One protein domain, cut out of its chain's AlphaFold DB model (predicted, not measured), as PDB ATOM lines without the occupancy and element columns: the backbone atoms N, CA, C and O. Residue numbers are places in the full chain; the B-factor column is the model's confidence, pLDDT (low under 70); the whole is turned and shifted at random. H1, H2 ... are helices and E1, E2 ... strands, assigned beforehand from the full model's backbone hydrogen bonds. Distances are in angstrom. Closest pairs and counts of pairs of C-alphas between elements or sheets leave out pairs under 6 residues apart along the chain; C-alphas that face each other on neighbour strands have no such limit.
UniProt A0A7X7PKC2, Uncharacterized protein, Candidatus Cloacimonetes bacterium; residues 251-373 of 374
ATOM      1  N   ALA A 251     113.271 126.396 146.602       88.44
ATOM      2  CA  ALA A 251     114.254 126.897 145.645       88.44
ATOM      3  C   ALA A 251     114.788 125.792 144.718       88.44
ATOM      4  O   ALA A 251     114.841 125.996 143.506       88.44
ATOM      5  N   GLN A 252     115.133 124.617 145.260       89.56
ATOM      6  CA  GLN A 252     115.567 123.465 144.458       89.56
ATOM      7  C   GLN A 252     114.464 122.997 143.509       89.56
ATOM      8  O   GLN A 252     114.737 122.739 142.340       89.56
ATOM      9  N   LEU A 253     113.218 122.937 143.989       91.50
ATOM     10  CA  LEU A 253     112.082 122.516 143.173       91.50
ATOM     11  C   LEU A 253     111.825 123.490 142.013       91.50
ATOM     12  O   LEU A 253     111.716 123.059 140.867       91.50
ATOM     13  N   ALA A 254     111.790 124.794 142.297       91.12
ATOM     14  CA  ALA A 254     111.609 125.826 141.276       91.12
ATOM     15  C   ALA A 254     112.743 125.804 140.238       91.12
ATOM     16  O   ALA A 254     112.494 125.909 139.038       91.12
ATOM     17  N   CYS A 255     113.982 125.610 140.699       91.19
ATOM     18  CA  CYS A 255     115.150 125.488 139.839       91.19
ATOM     19  C   CYS A 255     115.046 124.256 138.923       91.19
ATOM     20  O   CYS A 255     115.144 124.391 137.706       91.19
ATOM     21  N   ALA A 256     114.745 123.075 139.478       93.00
ATOM     22  CA  ALA A 256     114.597 121.849 138.695       93.00
ATOM     23  C   ALA A 256     113.492 121.951 137.634       93.00
ATOM     24  O   ALA A 256     113.673 121.481 136.511       93.00
ATOM     25  N   GLN A 257     112.359 122.568 137.986       94.06
ATOM     26  CA  GLN A 257     111.239 122.799 137.075       94.06
ATOM     27  C   GLN A 257     111.626 123.736 135.930       94.06
ATOM     28  O   GLN A 257     111.337 123.438 134.771       94.06
ATOM     29  N   ALA A 258     112.294 124.850 136.243       93.62
ATOM     30  CA  ALA A 258     112.738 125.814 135.244       93.62
ATOM     31  C   ALA A 258     113.787 125.214 134.295       93.62
ATOM     32  O   ALA A 258     113.702 125.411 133.086       93.62
ATOM     33  N   GLU A 259     114.734 124.435 134.820       94.38
ATOM     34  CA  GLU A 259     115.761 123.749 134.028       94.38
ATOM     35  C   GLU A 259     115.157 122.680 133.111       94.38
ATOM     36  O   GLU A 259     115.411 122.696 131.906       94.38
ATOM     37  N   ALA A 260     114.297 121.804 133.641       95.75
ATOM     38  CA  ALA A 260     113.609 120.790 132.843       95.75
ATOM     39  C   ALA A 260     112.758 121.429 131.732       95.75
ATOM     40  O   ALA A 260     112.817 121.001 130.579       95.75
ATOM     41  N   ALA A 261     112.015 122.495 132.050       95.19
ATOM     42  CA  ALA A 261     111.220 123.228 131.071       95.19
ATOM     43  C   ALA A 261     112.089 123.919 130.008       95.19
ATOM     44  O   ALA A 261     111.721 123.921 128.834       95.19
ATOM     45  N   ALA A 262     113.237 124.489 130.384       94.81
ATOM     46  CA  ALA A 262     114.155 125.121 129.440       94.81
ATOM     47  C   ALA A 262     114.697 124.106 128.421       94.81
ATOM     48  O   ALA A 262     114.629 124.353 127.219       94.81
ATOM     49  N   ILE A 263     115.158 122.940 128.887       95.81
ATOM     50  CA  ILE A 263     115.648 121.870 128.004       95.81
ATOM     51  C   ILE A 263     114.504 121.357 127.117       95.81
ATOM     52  O   ILE A 263     114.678 121.230 125.908       95.81
ATOM     53  N   ALA A 264     113.320 121.099 127.684       96.19
ATOM     54  CA  ALA A 264     112.176 120.598 126.922       96.19
ATOM     55  C   ALA A 264     111.745 121.566 125.807       96.19
ATOM     56  O   ALA A 264     111.491 121.126 124.688       96.19
ATOM     57  N   ASN A 265     111.709 122.872 126.083       95.38
ATOM     58  CA  ASN A 265     111.371 123.885 125.082       95.38
ATOM     59  C   ASN A 265     112.424 123.989 123.972       95.38
ATOM     60  O   ASN A 265     112.056 124.083 122.804       95.38
ATOM     61  N   GLU A 266     113.716 123.921 124.303       95.00
ATOM     62  CA  GLU A 266     114.795 123.942 123.303       95.00
ATOM     63  C   GLU A 266     114.776 122.697 122.400       95.00
ATOM     64  O   GLU A 266     115.108 122.775 121.217       95.00
ATOM     65  N   LEU A 267     114.352 121.544 122.928       95.31
ATOM     66  CA  LEU A 267     114.139 120.331 122.133       95.31
ATOM     67  C   LEU A 267     112.872 120.405 121.271       95.31
ATOM     68  O   LEU A 267     112.845 119.850 120.176       95.31
ATOM     69  N   ALA A 268     111.819 121.047 121.772       93.75
ATOM     70  CA  ALA A 268     110.527 121.125 121.098       93.75
ATOM     71  C   ALA A 268     110.492 122.181 119.983       93.75
ATOM     72  O   ALA A 268     109.941 121.936 118.912       93.75
ATOM     73  N   TYR A 269     111.064 123.355 120.249       93.19
ATOM     74  CA  TYR A 269     110.907 124.554 119.421       93.19
ATOM     75  C   TYR A 269     112.231 125.243 119.085       93.19
ATOM     76  O   TYR A 269     112.253 126.134 118.238       93.19
ATOM     77  N   GLY A 270     113.309 124.876 119.774       91.38
ATOM     78  CA  GLY A 270     114.623 125.479 119.605       91.38
ATOM     79  C   GLY A 270     115.522 124.701 118.652       91.38
ATOM     80  O   GLY A 270     115.088 123.928 117.796       91.38
ATOM     81  N   GLU A 271     116.822 124.915 118.825       91.06
ATOM     82  CA  GLU A 271     117.858 124.289 118.010       91.06
ATOM     83  C   GLU A 271     118.498 123.064 118.678       91.06
ATOM     84  O   GLU A 271     119.320 122.382 118.064       91.06
ATOM     85  N   ALA A 272     118.133 122.724 119.915       94.88
ATOM     86  CA  ALA A 272     118.766 121.607 120.611       94.88
ATOM     87  C   ALA A 272     118.458 120.247 119.963       94.88
ATOM     88  O   ALA A 272     119.311 119.359 119.976       94.88
ATOM     89  N   ALA A 273     117.282 120.062 119.357       95.38
ATOM     90  CA  ALA A 273     116.957 118.815 118.671       95.38
ATOM     91  C   ALA A 273     117.763 118.644 117.370       95.38
ATOM     92  O   ALA A 273     117.819 119.525 116.511       95.38
ATOM     93  N   THR A 274     118.387 117.478 117.203       96.62
ATOM     94  CA  THR A 274     119.068 117.096 115.954       96.62
ATOM     95  C   THR A 274     118.108 116.430 114.967       96.62
ATOM     96  O   THR A 274     117.036 115.946 115.333       96.62
ATOM     97  N   ALA A 275     118.543 116.283 113.711       94.06
ATOM     98  CA  ALA A 275     117.841 115.457 112.727       94.06
ATOM     99  C   ALA A 275     117.693 113.990 113.180       94.06
ATOM    100  O   ALA A 275     116.703 113.341 112.844       94.06
ATOM    101  N   ARG A 276     118.645 113.472 113.973       95.94
ATOM    102  CA  ARG A 276     118.585 112.116 114.535       95.94
ATOM    103  C   ARG A 276     117.443 111.976 115.539       95.94
ATOM    104  O   ARG A 276     116.694 111.007 115.459       95.94
ATOM    105  N   LEU A 277     117.286 112.943 116.446       94.56
ATOM    106  CA  LEU A 277     116.155 112.982 117.374       94.56
ATOM    107  C   LEU A 277     114.833 113.169 116.633       94.56
ATOM    108  O   LEU A 277     113.886 112.433 116.891       94.56
ATOM    109  N   ALA A 278     114.793 114.072 115.652       89.31
ATOM    110  CA  ALA A 278     113.607 114.275 114.831       89.31
ATOM    111  C   ALA A 278     113.205 112.998 114.067       89.31
ATOM    112  O   ALA A 278     112.020 112.699 113.965       89.31
ATOM    113  N   GLY A 279     114.161 112.223 113.553       90.38
ATOM    114  CA  GLY A 279     113.889 110.979 112.828       90.38
ATOM    115  C   GLY A 279     113.520 109.780 113.709       90.38
ATOM    116  O   GLY A 279     113.044 108.771 113.187       90.38
ATOM    117  N   ALA A 280     113.733 109.851 115.024       93.12
ATOM    118  CA  ALA A 280     113.467 108.739 115.927       93.12
ATOM    119  C   ALA A 280     111.963 108.580 116.210       93.12
ATOM    120  O   ALA A 280     111.232 109.556 116.384       93.12
ATOM    121  N   ARG A 281     111.498 107.325 116.293       93.62
ATOM    122  CA  ARG A 281     110.124 107.011 116.722       93.62
ATOM    123  C   ARG A 281     109.936 107.291 118.213       93.62
ATOM    124  O   ARG A 281     108.940 107.889 118.605       93.62
ATOM    125  N   SER A 282     110.896 106.857 119.020       93.81
ATOM    126  CA  SER A 282     110.968 107.158 120.440       93.81
ATOM    127  C   SER A 282     112.423 107.251 120.890       93.81
ATOM    128  O   SER A 282     113.312 106.625 120.309       93.81
ATOM    129  N   VAL A 283     112.668 108.062 121.915       93.94
ATOM    130  CA  VAL A 283     113.962 108.176 122.596       93.94
ATOM    131  C   VAL A 283     113.677 108.231 124.081       93.94
ATOM    132  O   VAL A 283     112.810 108.987 124.496       93.94
ATOM    133  N   HIS A 284     114.399 107.447 124.876       93.12
ATOM    134  CA  HIS A 284     114.351 107.527 126.331       93.12
ATOM    135  C   HIS A 284     115.745 107.305 126.899       93.12
ATOM    136  O   HIS A 284     116.239 106.180 126.928       93.12
ATOM    137  N   LYS A 285     116.424 108.396 127.254       92.50
ATOM    138  CA  LYS A 285     117.840 108.384 127.645       92.50
ATOM    139  C   LYS A 285     118.114 109.455 128.691       92.50
ATOM    140  O   LYS A 285     117.388 110.446 128.773       92.50
ATOM    141  N   ARG A 286     119.200 109.292 129.445       93.94
ATOM    142  CA  ARG A 286     119.787 110.397 130.212       93.94
ATOM    143  C   ARG A 286     120.172 111.518 129.246       93.94
ATOM    144  O   ARG A 286     120.579 111.256 128.113       93.94
ATOM    145  N   ALA A 287     120.033 112.763 129.678       95.12
ATOM    146  CA  ALA A 287     120.219 113.936 128.839       95.12
ATOM    147  C   ALA A 287     121.656 114.024 128.307       95.12
ATOM    148  O   ALA A 287     121.851 114.253 127.116       95.12
ATOM    149  N   PHE A 288     122.647 113.736 129.152       93.88
ATOM    150  CA  PHE A 288     124.046 113.633 128.741       93.88
ATOM    151  C   PHE A 288     124.275 112.526 127.710       93.88
ATOM    152  O   PHE A 288     124.836 112.776 126.650       93.88
ATOM    153  N   THR A 289     123.746 111.324 127.946       93.25
ATOM    154  CA  THR A 289     123.820 110.224 126.973       93.25
ATOM    155  C   THR A 289     123.182 110.598 125.629       93.25
ATOM    156  O   THR A 289     123.688 110.237 124.571       93.25
ATOM    157  N   ALA A 290     122.075 111.343 125.644       95.62
ATOM    158  CA  ALA A 290     121.433 111.831 124.427       95.62
ATOM    159  C   ALA A 290     122.294 112.869 123.680       95.62
ATOM    160  O   ALA A 290     122.240 112.926 122.451       95.62
ATOM    161  N   VAL A 291     123.094 113.668 124.392       95.12
ATOM    162  CA  VAL A 291     124.109 114.546 123.789       95.12
ATOM    163  C   VAL A 291     125.225 113.714 123.154       95.12
ATOM    164  O   VAL A 291     125.482 113.874 121.962       95.12
ATOM    165  N   GLU A 292     125.812 112.775 123.899       93.25
ATOM    166  CA  GLU A 292     126.918 111.921 123.434       93.25
ATOM    167  C   GLU A 292     126.546 111.082 122.203       93.25
ATOM    168  O   GLU A 292     127.321 110.935 121.261       93.25
ATOM    169  N   GLU A 293     125.319 110.561 122.159       94.25
ATOM    170  CA  GLU A 293     124.823 109.804 121.007       94.25
ATOM    171  C   GLU A 293     124.324 110.697 119.849       94.25
ATOM    172  O   GLU A 293     123.850 110.190 118.822       94.25
ATOM    173  N   GLY A 294     124.414 112.022 119.976       95.81
ATOM    174  CA  GLY A 294     124.063 112.968 118.918       95.81
ATOM    175  C   GLY A 294     122.561 113.102 118.670       95.81
ATOM    176  O   GLY A 294     122.153 113.402 117.549       95.81
ATOM    177  N   TYR A 295     121.725 112.865 119.683       96.62
ATOM    178  CA  TYR A 295     120.306 113.233 119.655       96.62
ATOM    179  C   TYR A 295     120.114 114.719 119.973       96.62
ATOM    180  O   TYR A 295     119.236 115.360 119.389       96.62
ATOM    181  N   VAL A 296     120.958 115.284 120.836       96.94
ATOM    182  CA  VAL A 296     120.845 116.666 121.318       96.94
ATOM    183  C   VAL A 296     122.114 117.456 121.001       96.94
ATOM    184  O   VAL A 296     123.216 116.992 121.272       96.94
ATOM    185  N   ARG A 297     121.966 118.665 120.444       95.88
ATOM    186  CA  ARG A 297     123.061 119.627 120.264       95.88
ATOM    187  C   ARG A 297     123.297 120.376 121.582       95.88
ATOM    188  O   ARG A 297     122.410 121.128 121.990       95.88
ATOM    189  N   PRO A 298     124.471 120.250 122.224       92.81
ATOM    190  CA  PRO A 298     124.732 120.916 123.502       92.81
ATOM    191  C   PRO A 298     124.751 122.447 123.373       92.81
ATOM    192  O   PRO A 298     124.325 123.149 124.289       92.81
ATOM    193  N   ASP A 299     125.170 122.973 122.219       92.38
ATOM    194  CA  ASP A 299     125.162 124.415 121.936       92.38
ATOM    195  C   ASP A 299     123.751 124.987 121.759       92.38
ATOM    196  O   ASP A 299     123.550 126.183 121.947       92.38
ATOM    197  N   GLY A 300     122.766 124.134 121.458       91.19
ATOM    198  CA  GLY A 300     121.360 124.521 121.374       91.19
ATOM    199  C   GLY A 300     120.677 124.659 122.736       91.19
ATOM    200  O   GLY A 300     119.553 125.127 122.792       91.19
ATOM    201  N   LEU A 301     121.319 124.278 123.847       92.88
ATOM    202  CA  LEU A 301     120.743 124.373 125.197       92.88
ATOM    203  C   LEU A 301     121.033 125.735 125.847       92.88
ATOM    204  O   LEU A 301     121.521 125.821 126.978       92.88
ATOM    205  N   THR A 302     120.764 126.820 125.121       90.62
ATOM    206  CA  THR A 302     121.106 128.177 125.572       90.62
ATOM    207  C   THR A 302     120.217 128.643 126.719       90.62
ATOM    208  O   THR A 302     120.727 129.185 127.703       90.62
ATOM    209  N   ALA A 303     118.914 128.343 126.656       90.12
ATOM    210  CA  ALA A 303     117.956 128.702 127.695       90.12
ATOM    211  C   ALA A 303     118.304 128.084 129.058       90.12
ATOM    212  O   ALA A 303     118.147 128.745 130.082       90.12
ATOM    213  N   LEU A 304     118.849 126.859 129.081       90.31
ATOM    214  CA  LEU A 304     119.282 126.198 130.318       90.31
ATOM    215  C   LEU A 304     120.352 127.018 131.056       90.31
ATOM    216  O   LEU A 304     120.310 127.140 132.278       90.31
ATOM    217  N   ARG A 305     121.300 127.604 130.315       84.62
ATOM    218  CA  ARG A 305     122.390 128.415 130.885       84.62
ATOM    219  C   ARG A 305     121.888 129.740 131.465       84.62
ATOM    220  O   ARG A 305     122.564 130.319 132.308       84.62
ATOM    221  N   ALA A 306     120.719 130.204 131.023       86.81
ATOM    222  CA  ALA A 306     120.097 131.448 131.465       86.81
ATOM    223  C   ALA A 306     119.121 131.270 132.645       86.81
ATOM    224  O   ALA A 306     118.589 132.262 133.145       86.81
ATOM    225  N   VAL A 307     118.864 130.035 133.100       88.75
ATOM    226  CA  VAL A 307     117.954 129.786 134.227       88.75
ATOM    227  C   VAL A 307     118.548 130.346 135.522       88.75
ATOM    228  O   VAL A 307     119.549 129.847 136.033       88.75
ATOM    229  N   ALA A 308     117.893 131.357 136.091       84.12
ATOM    230  CA  ALA A 308     118.269 131.924 137.380       84.12
ATOM    231  C   ALA A 308     117.779 131.023 138.524       84.12
ATOM    232  O   ALA A 308     116.571 130.846 138.699       84.12
ATOM    233  N   CYS A 309     118.706 130.479 139.317       82.25
ATOM    234  CA  CYS A 309     118.375 129.694 140.505       82.25
ATOM    235  C   CYS A 309     118.788 130.432 141.789       82.25
ATOM    236  O   CYS A 309     119.853 131.046 141.810       82.25
ATOM    237  N   PRO A 310     118.002 130.362 142.884       67.19
ATOM    238  CA  PRO A 310     118.278 131.121 144.112       67.19
ATOM    239  C   PRO A 310     119.606 130.803 144.842       67.19
ATOM    240  O   PRO A 310     119.939 131.495 145.797       67.19
ATOM    241  N   GLU A 311     120.382 129.802 144.402       63.66
ATOM    242  CA  GLU A 311     121.662 129.359 144.993       63.66
ATOM    243  C   GLU A 311     122.705 129.066 143.886       63.66
ATOM    244  O   GLU A 311     123.087 127.928 143.612       63.66
ATOM    245  N   ASP A 312     123.115 130.115 143.171       58.56
ATOM    246  CA  ASP A 312     123.604 130.013 141.786       58.56
ATOM    247  C   ASP A 312     125.041 129.462 141.605       58.56
ATOM    248  O   ASP A 312     125.385 128.964 140.531       58.56
ATOM    249  N   SER A 313     125.904 129.493 142.632       58.59
ATOM    250  CA  SER A 313     127.330 129.146 142.453       58.59
ATOM    251  C   SER A 313     127.576 127.646 142.244       58.59
ATOM    252  O   SER A 313     128.332 127.269 141.350       58.59
ATOM    253  N   ALA A 314     126.912 126.780 143.014       60.22
ATOM    254  CA  ALA A 314     126.965 125.328 142.824       60.22
ATOM    255  C   ALA A 314     125.994 124.850 141.728       60.22
ATOM    256  O   ALA A 314     126.277 123.874 141.029       60.22
ATOM    257  N   ALA A 315     124.874 125.560 141.531       60.44
ATOM    258  CA  ALA A 315     123.872 125.233 140.517       60.44
ATOM    259  C   ALA A 315     124.420 125.356 139.083       60.44
ATOM    260  O   ALA A 315     124.134 124.510 138.238       60.44
ATOM    261  N   SER A 316     125.261 126.358 138.814       66.44
ATOM    262  CA  SER A 316     125.873 126.545 137.492       66.44
ATOM    263  C   SER A 316     126.794 125.383 137.087       66.44
ATOM    264  O   SER A 316     126.732 124.910 135.951       66.44
ATOM    265  N   ALA A 317     127.591 124.854 138.026       80.75
ATOM    266  CA  ALA A 317     128.549 123.785 137.743       80.75
ATOM    267  C   ALA A 317     127.867 122.465 137.346       80.75
ATOM    268  O   ALA A 317     128.280 121.831 136.380       80.75
ATOM    269  N   ARG A 318     126.792 122.069 138.042       88.06
ATOM    270  CA  ARG A 318     126.037 120.842 137.713       88.06
ATOM    271  C   ARG A 318     125.275 120.952 136.385       88.06
ATOM    272  O   ARG A 318     125.206 119.981 135.634       88.06
ATOM    273  N   ARG A 319     124.748 122.140 136.056       87.88
ATOM    274  CA  ARG A 319     123.981 122.385 134.820       87.88
ATOM    275  C   ARG A 319     124.809 122.179 133.562       87.88
ATOM    276  O   ARG A 319     124.271 121.689 132.573       87.88
ATOM    277  N   ALA A 320     126.098 122.518 133.606       87.50
ATOM    278  CA  ALA A 320     127.026 122.259 132.504       87.50
ATOM    279  C   ALA A 320     127.048 120.773 132.097       87.50
ATOM    280  O   ALA A 320     127.313 120.458 130.942       87.50
ATOM    281  N   TYR A 321     126.695 119.890 133.032       90.94
ATOM    282  CA  TYR A 321     126.639 118.445 132.857       90.94
ATOM    283  C   TYR A 321     125.215 117.887 132.782       90.94
ATOM    284  O   TYR A 321     125.060 116.675 132.785       90.94
ATOM    285  N   LEU A 322     124.169 118.720 132.712       94.00
ATOM    286  CA  LEU A 322     122.768 118.260 132.699       94.00
ATOM    287  C   LEU A 322     122.399 117.420 133.939       94.00
ATOM    288  O   LEU A 322     121.575 116.505 133.866       94.00
ATOM    289  N   ILE A 323     123.001 117.760 135.081       93.19
ATOM    290  CA  ILE A 323     122.721 117.158 136.385       93.19
ATOM    291  C   ILE A 323     121.699 118.008 137.140       93.19
ATOM    292  O   ILE A 323     121.834 119.231 137.224       93.19
ATOM    293  N   ASP A 324     120.696 117.351 137.709       92.38
ATOM    294  CA  ASP A 324     119.618 117.948 138.489       92.38
ATOM    295  C   ASP A 324     120.074 118.401 139.896       92.38
ATOM    296  O   ASP A 324     121.201 118.120 140.319       92.38
ATOM    297  N   PRO A 325     119.233 119.125 140.660       90.50
ATOM    298  CA  PRO A 325     119.600 119.596 141.999       90.50
ATOM    299  C   PRO A 325     119.913 118.512 143.040       90.50
ATOM    300  O   PRO A 325     120.412 118.858 144.112       90.50
ATOM    301  N   TRP A 326     119.621 117.239 142.762       89.69
ATOM    302  CA  TRP A 326     119.835 116.110 143.673       89.69
ATOM    303  C   TRP A 326     120.992 115.202 143.237       89.69
ATOM    304  O   TRP A 326     121.207 114.146 143.836       89.69
ATOM    305  N   GLY A 327     121.777 115.632 142.243       89.19
ATOM    306  CA  GLY A 327     122.979 114.928 141.803       89.19
ATOM    307  C   GLY A 327     122.698 113.735 140.894       89.19
ATOM    308  O   GLY A 327     123.526 112.824 140.824       89.19
ATOM    309  N   THR A 328     121.547 113.722 140.218       89.50
ATOM    310  CA  THR A 328     121.213 112.716 139.202       89.50
ATOM    311  C   THR A 328     121.046 113.360 137.828       89.50
ATOM    312  O   THR A 328     120.838 114.565 137.709       89.50
ATOM    313  N   ALA A 329     121.201 112.577 136.762       92.94
ATOM    314  CA  ALA A 329     121.058 113.098 135.409       92.94
ATOM    315  C   ALA A 329     119.595 113.454 135.109       92.94
ATOM    316  O   ALA A 329     118.681 112.692 135.435       92.94
ATOM    317  N   TYR A 330     119.373 114.565 134.401       95.38
ATOM    318  CA  TYR A 330     118.097 114.770 133.717       95.38
ATOM    319  C   TYR A 330     117.860 113.653 132.696       95.38
ATOM    320  O   TYR A 330     118.796 113.134 132.090       95.38
ATOM    321  N   TRP A 331     116.598 113.323 132.455       95.81
ATOM    322  CA  TRP A 331     116.162 112.359 131.453       95.81
ATOM    323  C   TRP A 331     115.386 113.045 130.343       95.81
ATOM    324  O   TRP A 331     114.615 113.968 130.588       95.81
ATOM    325  N   ILE A 332     115.573 112.562 129.119       95.88
ATOM    326  CA  ILE A 332     114.856 112.996 127.925       95.88
ATOM    327  C   ILE A 332     114.036 111.815 127.429       95.88
ATOM    328  O   ILE A 332     114.573 110.733 127.173       95.88
ATOM    329  N   ALA A 333     112.738 112.042 127.277       95.50
ATOM    330  CA  ALA A 333     111.803 111.124 126.664       95.50
ATOM    331  C   ALA A 333     111.088 111.822 125.503       95.50
ATOM    332  O   ALA A 333     110.514 112.897 125.673       95.50
ATOM    333  N   THR A 334     111.108 111.215 124.322       95.38
ATOM    334  CA  THR A 334     110.338 111.679 123.168       95.38
ATOM    335  C   THR A 334     109.571 110.527 122.553       95.38
ATOM    336  O   THR A 334     110.127 109.438 122.420       95.38
ATOM    337  N   GLU A 335     108.350 110.773 122.098       95.12
ATOM    338  CA  GLU A 335     107.569 109.807 121.322       95.12
ATOM    339  C   GLU A 335     106.834 110.505 120.184       95.12
ATOM    340  O   GLU A 335     106.207 111.552 120.362       95.12
ATOM    341  N   ARG A 336     106.920 109.909 118.995       91.88
ATOM    342  CA  ARG A 336     106.232 110.368 117.795       91.88
ATOM    343  C   ARG A 336     104.944 109.569 117.605       91.88
ATOM    344  O   ARG A 336     104.981 108.383 117.274       91.88
ATOM    345  N   GLY A 337     103.820 110.251 117.790       89.12
ATOM    346  CA  GLY A 337     102.492 109.782 117.409       89.12
ATOM    347  C   GLY A 337     102.178 110.075 115.939       89.12
ATOM    348  O   GLY A 337     103.028 110.561 115.193       89.12
ATOM    349  N   ALA A 338     100.941 109.786 115.527       88.12
ATOM    350  CA  ALA A 338     100.479 110.032 114.158       88.12
ATOM    351  C   ALA A 338     100.517 111.528 113.791       88.12
ATOM    352  O   ALA A 338     101.099 111.887 112.773       88.12
ATOM    353  N   ASP A 339      99.985 112.382 114.674       90.38
ATOM    354  CA  ASP A 339      99.823 113.826 114.443       90.38
ATOM    355  C   ASP A 339     100.459 114.678 115.556       90.38
ATOM    356  O   ASP A 339     100.111 115.843 115.754       90.38
ATOM    357  N   SER A 340     101.355 114.095 116.354       92.06
ATOM    358  CA  SER A 340     101.998 114.814 117.451       92.06
ATOM    359  C   SER A 340     103.356 114.246 117.819       92.06
ATOM    360  O   SER A 340     103.605 113.049 117.679       92.06
ATOM    361  N   ILE A 341     104.212 115.098 118.368       92.56
ATOM    362  CA  ILE A 341     105.457 114.706 119.021       92.56
ATOM    363  C   ILE A 341     105.337 115.097 120.487       92.56
ATOM    364  O   ILE A 341     105.136 116.267 120.804       92.56
ATOM    365  N   THR A 342     105.461 114.123 121.380       95.06
ATOM    366  CA  THR A 342     105.536 114.382 122.816       95.06
ATOM    367  C   THR A 342     107.000 114.470 123.211       95.06
ATOM    368  O   THR A 342     107.770 113.562 122.908       95.06
ATOM    369  N   VAL A 343     107.386 115.547 123.892       95.69
ATOM    370  CA  VAL A 343     108.728 115.755 124.447       95.69
ATOM    371  C   VAL A 343     108.597 115.965 125.945       95.69
ATOM    372  O   VAL A 343     107.885 116.857 126.391       95.69
ATOM    373  N   ARG A 344     109.306 115.172 126.739       95.81
ATOM    374  CA  ARG A 344     109.413 115.359 128.181       95.81
ATOM    375  C   ARG A 344     110.879 115.363 128.571       95.81
ATOM    376  O   ARG A 344     111.623 114.446 128.235       95.81
ATOM    377  N   VAL A 345     111.270 116.385 129.317       96.75
ATOM    378  CA  VAL A 345     112.527 116.386 130.060       96.75
ATOM    379  C   VAL A 345     112.172 116.360 131.524       96.75
ATOM    380  O   VAL A 345     111.295 117.117 131.947       96.75
ATOM    381  N   TYR A 346     112.795 115.463 132.279       95.75
ATOM    382  CA  TYR A 346     112.421 115.270 133.666       95.75
ATOM    383  C   TYR A 346     113.586 114.885 134.574       95.75
ATOM    384  O   TYR A 346     114.596 114.349 134.126       95.75
ATOM    385  N   SER A 347     113.436 115.204 135.854       94.12
ATOM    386  CA  SER A 347     114.294 114.775 136.962       94.12
ATOM    387  C   SER A 347     113.502 113.795 137.830       94.12
ATOM    388  O   SER A 347     112.278 113.910 137.914       94.12
ATOM    389  N   PHE A 348     114.194 112.856 138.479       91.19
ATOM    390  CA  PHE A 348     113.601 111.940 139.468       91.19
ATOM    391  C   PHE A 348     113.277 112.628 140.799       91.19
ATOM    392  O   PHE A 348     112.849 111.983 141.745       91.19
ATOM    393  N   GLY A 349     113.530 113.930 140.902       91.38
ATOM    394  CA  GLY A 349     113.164 114.690 142.075       91.38
ATOM    395  C   GLY A 349     113.955 114.319 143.335       91.38
ATOM    396  O   GLY A 349     114.999 113.657 143.289       91.38
ATOM    397  N   PRO A 350     113.477 114.799 144.491       90.56
ATOM    398  CA  PRO A 350     114.152 114.650 145.776       90.56
ATOM    399  C   PRO A 350     114.472 113.212 146.170       90.56
ATOM    400  O   PRO A 350     115.531 112.944 146.757       90.56
ATOM    401  N   ASN A 351     113.558 112.284 145.894       88.50
ATOM    402  CA  ASN A 351     113.723 110.890 146.271       88.50
ATOM    403  C   ASN A 351     114.707 110.124 145.366       88.50
ATOM    404  O   ASN A 351     115.153 109.038 145.747       88.50
ATOM    405  N   ARG A 352     115.103 110.720 144.228       87.88
ATOM    406  CA  ARG A 352     116.077 110.184 143.261       87.88
ATOM    407  C   ARG A 352     115.703 108.797 142.740       87.88
ATOM    408  O   ARG A 352     116.575 108.027 142.352       87.88
ATOM    409  N   ARG A 353     114.414 108.477 142.736       85.06
ATOM    410  CA  ARG A 353     113.844 107.258 142.189       85.06
ATOM    411  C   ARG A 353     112.946 107.653 141.033       85.06
ATOM    412  O   ARG A 353     112.119 108.544 141.143       85.06
ATOM    413  N   ARG A 354     113.036 106.910 139.937       84.94
ATOM    414  CA  ARG A 354     112.035 107.027 138.883       84.94
ATOM    415  C   ARG A 354     110.694 106.515 139.387       84.94
ATOM    416  O   ARG A 354     110.531 105.299 139.529       84.94
ATOM    417  N   ASP A 355     109.732 107.398 139.600       82.69
ATOM    418  CA  ASP A 355     108.396 107.003 140.049       82.69
ATOM    419  C   ASP A 355     107.383 106.900 138.907       82.69
ATOM    420  O   ASP A 355     106.497 106.041 138.959       82.69
ATOM    421  N   GLY A 356     107.534 107.718 137.866       82.75
ATOM    422  CA  GLY A 356     106.706 107.707 136.667       82.75
ATOM    423  C   GLY A 356     107.266 106.896 135.497       82.75
ATOM    424  O   GLY A 356     108.372 106.350 135.527       82.75
ATOM    425  N   GLY A 357     106.471 106.831 134.429       82.19
ATOM    426  CA  GLY A 357     106.900 106.316 133.131       82.19
ATOM    427  C   GLY A 357     107.729 107.342 132.351       82.19
ATOM    428  O   GLY A 357     107.942 108.467 132.797       82.19
ATOM    429  N   ALA A 358     108.171 106.989 131.141       82.75
ATOM    430  CA  ALA A 358     108.961 107.895 130.300       82.75
ATOM    431  C   ALA A 358     108.223 109.220 130.006       82.75
ATOM    432  O   ALA A 358     108.800 110.299 130.123       82.75
ATOM    433  N   LEU A 359     106.925 109.156 129.698       85.25
ATOM    434  CA  LEU A 359     106.103 110.321 129.332       85.25
ATOM    435  C   LEU A 359     105.079 110.733 130.394       85.25
ATOM    436  O   LEU A 359     104.402 111.745 130.226       85.25
ATOM    437  N   GLU A 360     104.996 109.995 131.497       85.31
ATOM    438  CA  GLU A 360     104.032 110.225 132.572       85.31
ATOM    439  C   GLU A 360     104.766 110.505 133.880       85.31
ATOM    440  O   GLU A 360     105.634 109.730 134.286       85.31
ATOM    441  N   ALA A 361     104.442 111.618 134.537       83.75
ATOM    442  CA  ALA A 361     104.994 111.922 135.852       83.75
ATOM    443  C   ALA A 361     104.386 111.012 136.921       83.75
ATOM    444  O   ALA A 361     103.178 110.782 136.935       83.75
ATOM    445  N   GLY A 362     105.228 110.523 137.826       84.69
ATOM    446  CA  GLY A 362     104.818 109.781 139.012       84.69
ATOM    447  C   GLY A 362     105.582 110.281 140.231       84.69
ATOM    448  O   GLY A 362     106.655 110.855 140.090       84.69
ATOM    449  N   GLY A 363     105.018 110.073 141.422       86.75
ATOM    450  CA  GLY A 363     105.680 110.431 142.680       86.75
ATOM    451  C   GLY A 363     106.093 111.903 142.741       86.75
ATOM    452  O   GLY A 363     105.242 112.785 142.616       86.75
ATOM    453  N   ASP A 364     107.384 112.149 142.957       89.19
ATOM    454  CA  ASP A 364     108.012 113.475 142.973       89.19
ATOM    455  C   ASP A 364     108.847 113.773 141.711       89.19
ATOM    456  O   ASP A 364     109.615 114.740 141.714       89.19
ATOM    457  N   ASP A 365     108.652 113.015 140.620       91.69
ATOM    458  CA  ASP A 365     109.245 113.318 139.316       91.69
ATOM    459  C   ASP A 365     108.896 114.756 138.891       91.69
ATOM    460  O   ASP A 365     107.739 115.194 138.919       91.69
ATOM    461  N   ILE A 366     109.890 115.485 138.390       92.94
ATOM    462  CA  ILE A 366     109.737 116.877 137.958       92.94
ATOM    463  C   ILE A 366     109.862 116.963 136.453       92.94
ATOM    464  O   ILE A 366     110.858 116.519 135.902       92.94
ATOM    465  N   GLY A 367     108.904 117.619 135.803       89.88
ATOM    466  CA  GLY A 367     108.922 117.866 134.364       89.88
ATOM    467  C   GLY A 367     107.656 117.346 133.702       89.88
ATOM    468  O   GLY A 367     107.299 116.172 133.840       89.88
ATOM    469  N   ALA A 368     106.971 118.236 132.990       86.69
ATOM    470  CA  ALA A 368     105.724 117.931 132.301       86.69
ATOM    471  C   ALA A 368     105.977 117.620 130.816       86.69
ATOM    472  O   ALA A 368     106.878 118.214 130.216       86.69
ATOM    473  N   PRO A 369     105.193 116.714 130.208       91.38
ATOM    474  CA  PRO A 369     105.262 116.475 128.774       91.38
ATOM    475  C   PRO A 369     104.731 117.683 127.985       91.38
ATOM    476  O   PRO A 369     103.673 118.235 128.291       91.38
ATOM    477  N   LEU A 370     105.452 118.058 126.933       93.12
ATOM    478  CA  LEU A 370     105.043 119.008 125.904       93.12
ATOM    479  C   LEU A 370     104.533 118.223 124.697       93.12
ATOM    480  O   LEU A 370     105.278 117.442 124.110       93.12
ATOM    481  N   VAL A 371     103.273 118.430 124.316       92.44
ATOM    482  CA  VAL A 371     102.691 117.821 123.112       92.44
ATOM    483  C   VAL A 371     102.727 118.840 121.982       92.44
ATOM    484  O   VAL A 371     101.983 119.819 121.990       92.44
ATOM    485  N   ILE A 372     103.588 118.591 121.006       91.44
ATOM    486  CA  ILE A 372     103.765 119.412 119.813       91.44
ATOM    487  C   ILE A 372     102.861 118.838 118.730       91.44
ATOM    488  O   ILE A 372     102.945 117.648 118.421       91.44
ATOM    489  N   ARG A 373     101.999 119.670 118.153       86.75
ATOM    490  CA  ARG A 373     101.205 119.321 116.972       86.75
ATOM    491  C   ARG A 373     101.702 120.169 115.797       86.75
ATOM    492  O   ARG A 373     102.017 121.335 116.039       86.75
TER     493      ARG A 373
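Overview. This is residues 251 to 373 of the 374 residues of an uncharacterized protein of Candidatus Cloacimonetes bacterium (UniProt A0A7X7PKC2). A four-stranded sheet has the long helix H1 and short H3 over one face, while H4 packs on H1 beyond the sheet and the long loop of residues 347 to 369 folds back over the other face. The 123 printed residues, under half of them in named elements, run H1 H2 E1 H3 H4 H5 E2 E3 E4, mixed in class. The antiparallel sheet has the order E1 E2 E3 E4. The whole is compact, with a radius of gyration of the C-alphas of 13.3 A and spans of 41 by 31 by 23 A.

Along the chain. Look first for E1, residues 282 to 286, E2, 331 to 336, 17.0 A long, E3, 341 to 346, 16.2 A, and E4, 370 to 372, ending at C-alpha 372 (103.765, 119.412, 119.813). Find C-alpha 251 at (114.254, 126.897, 145.645); from there H1 runs 25.5 A to residue 268. H2 is 275 to 279, H3 287 to 292, H4 302 to 305 and H5 312 to 319, 10.3 A.

Arrangement. E2, E3 and E4 form a meander, each the antiparallel neighbour of the one before. Check N 283 and O 334, 2.9 A, for E1 and E2; N 333 and O 344, 2.8 A, in the hairpin E2 and E3; and N 343 and O 370, 2.8 A, in the hairpin E3 and E4. H1 and H3 on the same face make two layers, helices on one face of a sheet. H1 is over E3 at a height over the sheet of 4.9 A, along the strands; its closest C-alphas to E3 are Ala 264 and Val 345, 5.3 A. H3 is over E1, across the strands, at a height of 6.3 A. H2 only grazes the sheet. H1 touches H4 with residues 259 to 266 alone, closest at the C-alphas of Ala 262 and Leu 304, 5.3 A. H4 and H5 only just touch, with 3 pairs of C-alphas within 8 A. Every O i to N i+4 pair is within hydrogen-bond range in H1, H2 and H3, but 2 of 4 in H5; H4 is too short for one.

Size, cuts and confidence. The C-alphas of Ser 313 and Ala 338 are the farthest apart, 43.4 A. The printed part has no cut. The links H5 to E2 and E3 to E4 are long. Look for pLDDT under 70 at residues 310 to 316.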